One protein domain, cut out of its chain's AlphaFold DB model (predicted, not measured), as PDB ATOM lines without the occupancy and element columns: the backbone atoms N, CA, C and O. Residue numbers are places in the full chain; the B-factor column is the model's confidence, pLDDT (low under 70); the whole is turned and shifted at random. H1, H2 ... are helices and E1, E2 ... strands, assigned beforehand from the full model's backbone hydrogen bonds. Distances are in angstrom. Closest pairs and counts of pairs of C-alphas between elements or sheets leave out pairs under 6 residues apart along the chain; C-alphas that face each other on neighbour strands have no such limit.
ATOM      1  N   ALA A   3       3.423 114.470  15.164       82.94
ATOM      2  CA  ALA A   3       3.077 113.093  15.483       82.94
ATOM      3  C   ALA A   3       2.988 112.937  16.999       82.94
ATOM      4  O   ALA A   3       3.704 113.621  17.742       82.94
ATOM      5  N   CYS A   4       2.146 112.026  17.475       81.50
ATOM      6  CA  CYS A   4       2.141 111.682  18.889       81.50
ATOM      7  C   CYS A   4       3.492 111.063  19.293       81.50
ATOM      8  O   CYS A   4       4.031 110.216  18.591       81.50
ATOM      9  N   ASN A   5       4.024 111.402  20.474       74.50
ATOM     10  CA  ASN A   5       5.268 110.798  20.982       74.50
ATOM     11  C   ASN A   5       5.173 109.260  21.120       74.50
ATOM     12  O   ASN A   5       6.184 108.562  21.068       74.50
ATOM     13  N   LYS A   6       3.951 108.732  21.282       71.00
ATOM     14  CA  LYS A   6       3.664 107.292  21.290       71.00
ATOM     15  C   LYS A   6       3.228 106.744  19.920       71.00
ATOM     16  O   LYS A   6       2.733 105.624  19.858       71.00
ATOM     17  N   GLU A   7       3.364 107.482  18.822       68.69
ATOM     18  CA  GLU A   7       3.024 106.989  17.479       68.69
ATOM     19  C   GLU A   7       3.988 105.885  17.006       68.69
ATOM     20  O   GLU A   7       5.169 105.851  17.364       68.69
ATOM     21  N   GLY A   8       3.468 104.986  16.165       63.53
ATOM     22  CA  GLY A   8       4.227 103.987  15.415       63.53
ATOM     23  C   GLY A   8       4.226 102.591  16.040       63.53
ATOM     24  O   GLY A   8       3.595 102.330  17.063       63.53
ATOM     25  N   LYS A   9       4.954 101.670  15.409       61.72
ATOM     26  CA  LYS A   9       5.288 100.358  15.975       61.72
ATOM     27  C   LYS A   9       6.765 100.363  16.367       61.72
ATOM     28  O   LYS A   9       7.578 101.082  15.778       61.72
ATOM     29  N   THR A  10       7.102  99.651  17.434       60.09
ATOM     30  CA  THR A  10       8.501  99.379  17.768       60.09
ATOM     31  C   THR A  10       8.950  98.201  16.913       60.09
ATOM     32  O   THR A  10       8.252  97.194  16.895       60.09
ATOM     33  N   ASP A  11      10.073  98.343  16.211       61.31
ATOM     34  CA  ASP A  11      10.638  97.301  15.347       61.31
ATOM     35  C   ASP A  11      10.757  95.962  16.099       61.31
ATOM     36  O   ASP A  11      11.265  95.922  17.226       61.31
ATOM     37  N   GLU A  12      10.263  94.879  15.498       61.91
ATOM     38  CA  GLU A  12      10.275  93.531  16.077       61.91
ATOM     39  C   GLU A  12      11.703  93.052  16.378       61.91
ATOM     40  O   GLU A  12      11.948  92.436  17.417       61.91
ATOM     41  N   THR A  13      12.684  93.433  15.555       63.66
ATOM     42  CA  THR A  13      14.104  93.118  15.777       63.66
ATOM     43  C   THR A  13      14.656  93.814  17.027       63.66
ATOM     44  O   THR A  13      15.438  93.226  17.782       63.66
ATOM     45  N   TRP A  14      14.200  95.041  17.312       62.34
ATOM     46  CA  TRP A  14      14.551  95.781  18.528       62.34
ATOM     47  C   TRP A  14      13.896  95.173  19.769       62.34
ATOM     48  O   TRP A  14      14.526  95.097  20.827       62.34
ATOM     49  N   GLN A  15      12.654  94.693  19.649       61.44
ATOM     50  CA  GLN A  15      11.964  94.001  20.739       61.44
ATOM     51  C   GLN A  15      12.686  92.705  21.133       61.44
ATOM     52  O   GLN A  15      12.917  92.473  22.323       61.44
ATOM     53  N   THR A  16      13.113  91.905  20.153       60.50
ATOM     54  CA  THR A  16      13.852  90.652  20.380       60.50
ATOM     55  C   THR A  16      15.241  90.911  20.971       60.50
ATOM     56  O   THR A  16      15.599  90.308  21.983       60.50
ATOM     57  N   LYS A  17      15.995  91.891  20.443       61.06
ATOM     58  CA  LYS A  17      17.283  92.321  21.028       61.06
ATOM     59  C   LYS A  17      17.143  92.783  22.479       61.06
ATOM     60  O   LYS A  17      17.980  92.449  23.312       61.06
ATOM     61  N   LYS A  18      16.086  93.531  22.801       61.75
ATOM     62  CA  LYS A  18      15.850  94.047  24.152       61.75
ATOM     63  C   LYS A  18      15.425  92.961  25.140       61.75
ATOM     64  O   LYS A  18      15.876  93.003  26.280       61.75
ATOM     65  N   LYS A  19      14.612  91.979  24.724       58.69
ATOM     66  CA  LYS A  19      14.307  90.790  25.544       58.69
ATOM     67  C   LYS A  19      15.581  90.008  25.885       58.69
ATOM     68  O   LYS A  19      15.749  89.618  27.034       58.69
ATOM     69  N   ASN A  20      16.497  89.877  24.923       60.09
ATOM     70  CA  ASN A  20      17.775  89.183  25.107       60.09
ATOM     71  C   ASN A  20      18.812  89.990  25.919       60.09
ATOM     72  O   ASN A  20      19.682  89.391  26.540       60.09
ATOM     73  N   MET A  21      18.737  91.329  25.932       57.53
ATOM     74  CA  MET A  21      19.624  92.196  26.732       57.53
ATOM     75  C   MET A  21      19.110  92.470  28.155       57.53
ATOM     76  O   MET A  21      19.915  92.646  29.067       57.53
ATOM     77  N   ALA A  22      17.791  92.457  28.381       55.03
ATOM     78  CA  ALA A  22      17.187  92.693  29.698       55.03
ATOM     79  C   ALA A  22      17.538  91.619  30.748       55.03
ATOM     80  O   ALA A  22      17.340  91.851  31.938       55.03
ATOM     81  N   SER A  23      18.062  90.467  30.322       54.81
ATOM     82  CA  SER A  23      18.596  89.414  31.193       54.81
ATOM     83  C   SER A  23      20.064  89.627  31.599       54.81
ATOM     84  O   SER A  23      20.539  88.909  32.473       54.81
ATOM     85  N   LYS A  24      20.789  90.591  31.003       54.31
ATOM     86  CA  LYS A  24      22.244  90.766  31.195       54.31
ATOM     87  C   LYS A  24      22.706  92.137  31.704       54.31
ATOM     88  O   LYS A  24      23.869  92.247  32.081       54.31
ATOM     89  N   SER A  25      21.869  93.174  31.763       51.12
ATOM     90  CA  SER A  25      22.300  94.481  32.286       51.12
ATOM     91  C   SER A  25      21.191  95.228  33.034       51.12
ATOM     92  O   SER A  25      20.016  95.165  32.673       51.12
ATOM     93  N   GLY A  26      21.574  95.962  34.088       55.19
ATOM     94  CA  GLY A  26      20.714  96.839  34.901       55.19
ATOM     95  C   GLY A  26      20.237  98.098  34.162       55.19
ATOM     96  O   GLY A  26      20.259  99.203  34.702       55.19
ATOM     97  N   GLU A  27      19.851  97.957  32.898       53.66
ATOM     98  CA  GLU A  27      19.432  99.054  32.042       53.66
ATOM     99  C   GLU A  27      17.979  99.453  32.347       53.66
ATOM    100  O   GLU A  27      17.085  98.615  32.503       53.66
ATOM    101  N   ARG A  28      17.718 100.765  32.455       52.44
ATOM    102  CA  ARG A  28      16.388 101.308  32.782       52.44
ATOM    103  C   ARG A  28      15.340 100.747  31.814       52.44
ATOM    104  O   ARG A  28      15.363 101.061  30.622       52.44
ATOM    105  N   LYS A  29      14.371  99.978  32.331       50.09
ATOM    106  CA  LYS A  29      13.233  99.450  31.563       50.09
ATOM    107  C   LYS A  29      12.409 100.607  30.978       50.09
ATOM    108  O   LYS A  29      11.462 101.085  31.593       50.09
ATOM    109  N   ARG A  30      12.741 101.080  29.771       52.16
ATOM    110  CA  ARG A  30      11.824 101.923  28.984       52.16
ATOM    111  C   ARG A  30      10.621 101.053  28.619       52.16
ATOM    112  O   ARG A  30      10.805 100.081  27.888       52.16
ATOM    113  N   GLY A  31       9.438 101.361  29.153       54.59
ATOM    114  CA  GLY A  31       8.185 100.678  28.802       54.59
ATOM    115  C   GLY A  31       7.885 100.743  27.300       54.59
ATOM    116  O   GLY A  31       8.578 101.444  26.561       54.59
ATOM    117  N   HIS A  32       6.880  99.993  26.842       55.19
ATOM    118  CA  HIS A  32       6.465  99.957  25.436       55.19
ATOM    119  C   HIS A  32       6.232 101.389  24.919       55.19
ATOM    120  O   HIS A  32       5.394 102.117  25.449       55.19
ATOM    121  N   ILE A  33       7.046 101.833  23.953       59.66
ATOM    122  CA  ILE A  33       7.183 103.267  23.635       59.66
ATOM    123  C   ILE A  33       6.068 103.735  22.693       59.66
ATOM    124  O   ILE A  33       5.769 104.925  22.652       59.66
ATOM    125  N   ARG A  34       5.434 102.820  21.947       64.50
ATOM    126  CA  ARG A  34       4.525 103.177  20.857       64.50
ATOM    127  C   ARG A  34       3.217 102.375  20.883       64.50
ATOM    128  O   ARG A  34       3.220 101.206  21.269       64.50
ATOM    129  N   CYS A  35       2.115 103.020  20.503       62.25
ATOM    130  CA  CYS A  35       0.725 102.565  20.631       62.25
ATOM    131  C   CYS A  35       0.075 102.179  19.287       62.25
ATOM    132  O   CYS A  35      -1.127 101.940  19.245       62.25
ATOM    133  N   GLY A  36       0.828 102.135  18.182       60.16
ATOM    134  CA  GLY A  36       0.335 101.633  16.893       60.16
ATOM    135  C   GLY A  36      -0.657 102.533  16.141       60.16
ATOM    136  O   GLY A  36      -1.008 102.190  15.017       60.16
ATOM    137  N   TYR A  37      -1.069 103.676  16.705       67.19
ATOM    138  CA  TYR A  37      -1.957 104.655  16.058       67.19
ATOM    139  C   TYR A  37      -1.200 105.840  15.458       67.19
ATOM    140  O   TYR A  37      -0.108 106.179  15.910       67.19
ATOM    141  N   GLN A  38      -1.822 106.468  14.457       68.75
ATOM    142  CA  GLN A  38      -1.263 107.530  13.617       68.75
ATOM    143  C   GLN A  38      -1.789 108.929  13.980       68.75
ATOM    144  O   GLN A  38      -2.106 109.708  13.080       68.75
ATOM    145  N   ALA A  39      -1.965 109.240  15.269       84.12
ATOM    146  CA  ALA A  39      -2.380 110.584  15.668       84.12
ATOM    147  C   ALA A  39      -1.337 111.601  15.177       84.12
ATOM    148  O   ALA A  39      -0.215 111.647  15.693       84.12
ATOM    149  N   LYS A  40      -1.699 112.366  14.142       86.44
ATOM    150  CA  LYS A  40      -0.768 113.175  13.355       86.44
ATOM    151  C   LYS A  40      -1.439 114.411  12.776       86.44
ATOM    152  O   LYS A  40      -2.616 114.402  12.426       86.44
ATOM    153  N   MET A  41      -0.642 115.455  12.597       91.38
ATOM    154  CA  MET A  41      -1.030 116.694  11.939       91.38
ATOM    155  C   MET A  41      -0.012 117.049  10.854       91.38
ATOM    156  O   MET A  41       1.201 117.093  11.086       91.38
ATOM    157  N   ARG A  42      -0.491 117.327   9.642       91.56
ATOM    158  CA  ARG A  42       0.344 117.777   8.524       91.56
ATOM    159  C   ARG A  42      -0.049 119.190   8.125       91.56
ATOM    160  O   ARG A  42      -1.102 119.390   7.531       91.56
ATOM    161  N   VAL A  43       0.837 120.139   8.390       94.38
ATOM    162  CA  VAL A  43       0.719 121.516   7.903       94.38
ATOM    163  C   VAL A  43       1.527 121.644   6.612       94.38
ATOM    164  O   VAL A  43       2.658 121.155   6.554       94.38
ATOM    165  N   LYS A  44       0.942 122.250   5.579       93.44
ATOM    166  CA  LYS A  44       1.614 122.590   4.317       93.44
ATOM    167  C   LYS A  44       1.348 124.057   3.982       93.44
ATOM    168  O   LYS A  44       0.324 124.596   4.389       93.44
ATOM    169  N   LYS A  45       2.264 124.691   3.256       94.81
ATOM    170  CA  LYS A  45       2.035 126.027   2.704       94.81
ATOM    171  C   LYS A  45       1.238 125.870   1.410       94.81
ATOM    172  O   LYS A  45       1.613 125.062   0.561       94.81
ATOM    173  N   SER A  46       0.112 126.559   1.318       91.94
ATOM    174  CA  SER A  46      -0.707 126.640   0.118       91.94
ATOM    175  C   SER A  46       0.075 127.363  -0.978       91.94
ATOM    176  O   SER A  46       0.810 128.314  -0.700       91.94
ATOM    177  N   GLN A  47      -0.020 126.853  -2.203       91.19
ATOM    178  CA  GLN A  47       0.682 127.424  -3.353       91.19
ATOM    179  C   GLN A  47      -0.068 128.626  -3.938       91.19
ATOM    180  O   GLN A  47       0.572 129.473  -4.549       91.19
ATOM    181  N   ASP A  48      -1.374 128.723  -3.687       89.38
ATOM    182  CA  ASP A  48      -2.247 129.716  -4.317       89.38
ATOM    183  C   ASP A  48      -2.215 131.070  -3.588       89.38
ATOM    184  O   ASP A  48      -2.131 132.121  -4.213       89.38
ATOM    185  N   ASP A  49      -2.232 131.052  -2.254       91.69
ATOM    186  CA  ASP A  49      -2.317 132.241  -1.388       91.69
ATOM    187  C   ASP A  49      -1.125 132.373  -0.418       91.69
ATOM    188  O   ASP A  49      -1.021 133.335   0.341       91.69
ATOM    189  N   GLY A  50      -0.202 131.402  -0.416       92.38
ATOM    190  CA  GLY A  50       0.955 131.382   0.480       92.38
ATOM    191  C   GLY A  50       0.614 131.126   1.954       92.38
ATOM    192  O   GLY A  50       1.512 131.203   2.801       92.38
ATOM    193  N   MET A  51      -0.638 130.800   2.278       94.56
ATOM    194  CA  MET A  51      -1.102 130.598   3.651       94.56
ATOM    195  C   MET A  51      -0.752 129.199   4.167       94.56
ATOM    196  O   MET A  51      -0.585 128.243   3.409       94.56
ATOM    197  N   TRP A  52      -0.618 129.044   5.486       94.62
ATOM    198  CA  TRP A  52      -0.397 127.731   6.097       94.62
ATOM    199  C   TRP A  52      -1.728 127.011   6.299       94.62
ATOM    200  O   TRP A  52      -2.591 127.499   7.022       94.62
ATOM    201  N   ILE A  53      -1.872 125.823   5.710       93.25
ATOM    202  CA  ILE A  53      -3.085 125.006   5.808       93.25
ATOM    203  C   ILE A  53      -2.803 123.650   6.456       93.25
ATOM    204  O   ILE A  53      -1.775 123.005   6.212       93.25
ATOM    205  N   VAL A  54      -3.743 123.183   7.277       93.50
ATOM    206  CA  VAL A  54      -3.713 121.831   7.847       93.50
ATOM    207  C   VAL A  54      -4.284 120.859   6.817       93.50
ATOM    208  O   VAL A  54      -5.482 120.782   6.598       93.50
ATOM    209  N   SER A  55      -3.402 120.109   6.162       92.19
ATOM    210  CA  SER A  55      -3.750 119.151   5.099       92.19
ATOM    211  C   SER A  55      -4.209 117.778   5.592       92.19
ATOM    212  O   SER A  55      -4.777 117.007   4.828       92.19
ATOM    213  N   CYS A  56      -3.900 117.425   6.838       89.75
ATOM    214  CA  CYS A  56      -4.307 116.166   7.455       89.75
ATOM    215  C   CYS A  56      -4.287 116.348   8.968       89.75
ATOM    216  O   CYS A  56      -3.290 116.844   9.505       89.75
ATOM    217  N   PHE A  57      -5.361 115.931   9.628       89.94
ATOM    218  CA  PHE A  57      -5.487 115.934  11.076       89.94
ATOM    219  C   PHE A  57      -6.156 114.630  11.515       89.94
ATOM    220  O   PHE A  57      -7.279 114.343  11.114       89.94
ATOM    221  N   ILE A  58      -5.435 113.819  12.286       87.50
ATOM    222  CA  ILE A  58      -5.952 112.602  12.915       87.50
ATOM    223  C   ILE A  58      -5.844 112.801  14.421       87.50
ATOM    224  O   ILE A  58      -4.739 112.796  14.964       87.50
ATOM    225  N   GLU A  59      -6.987 112.973  15.077       85.25
ATOM    226  CA  GLU A  59      -7.068 113.246  16.517       85.25
ATOM    227  C   GLU A  59      -7.018 111.972  17.374       85.25
ATOM    228  O   GLU A  59      -6.632 112.007  18.536       85.25
TER     229      GLU A  59
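Overview. This is residues 3 to 59 of the 145 residues of the protein "Protein FAR1-RELATED SEQUENCE" of Striga asiatica (UniProt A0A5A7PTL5). The model is a long, thin rod with a short helix, H1, toward one end and a hairpin of two strands, E1 and E2, at the other, joined by unnamed chain. After H1 the link of residues 22 to 39 first loops out at the helix end, then comes back to the hairpin. The printed part has 57 residues, with one named helix and two named strands in the order H1, E1, E2; the sheet, E1 - E2, is antiparallel. The class is mixed, helices and strands, with under half of the residues in named elements. The whole is extended, with a radius of gyration of the C-alphas of 18.3 A and spans of 58 by 18 by 16 A.

Arrangement. In H1, residues 12 to 21, every O i to N i+4 pair is within hydrogen-bond range. A long link of 18 residues joins H1 to E1, residues 40 to 45. A short link of 6 residues joins E1 to E2, residues 52 to 58. E1 and E2 are a hairpin of antiparallel neighbours, with 162 degrees between their directions. C-alphas 43 and 54 face each other at 4.4 A. N 42 and O 56 are within hydrogen-bond range at 2.8 A, as are N 58 and O 40 at 2.9 A. H1 and E2 are apart.

Along the chain. H1 begins at C-alpha 12 (10.275, 93.531, 16.077) and is 14.2 A long. E1 begins at C-alpha 40 (-0.768, 113.175, 13.355) and is 16.9 A long. E2, 17.5 A long, ends at C-alpha 58 (-5.952, 112.602, 12.915).

Size, cuts and confidence. The C-alphas of Lys 24 and Asp 49, the two farthest apart, are 58.2 A apart. Residues 19 to 28, of which 19 to 21 belong to H1, stand free. The printed part has no cut. Its mean pLDDT is 72.3, and residues 7 to 38 are under 70.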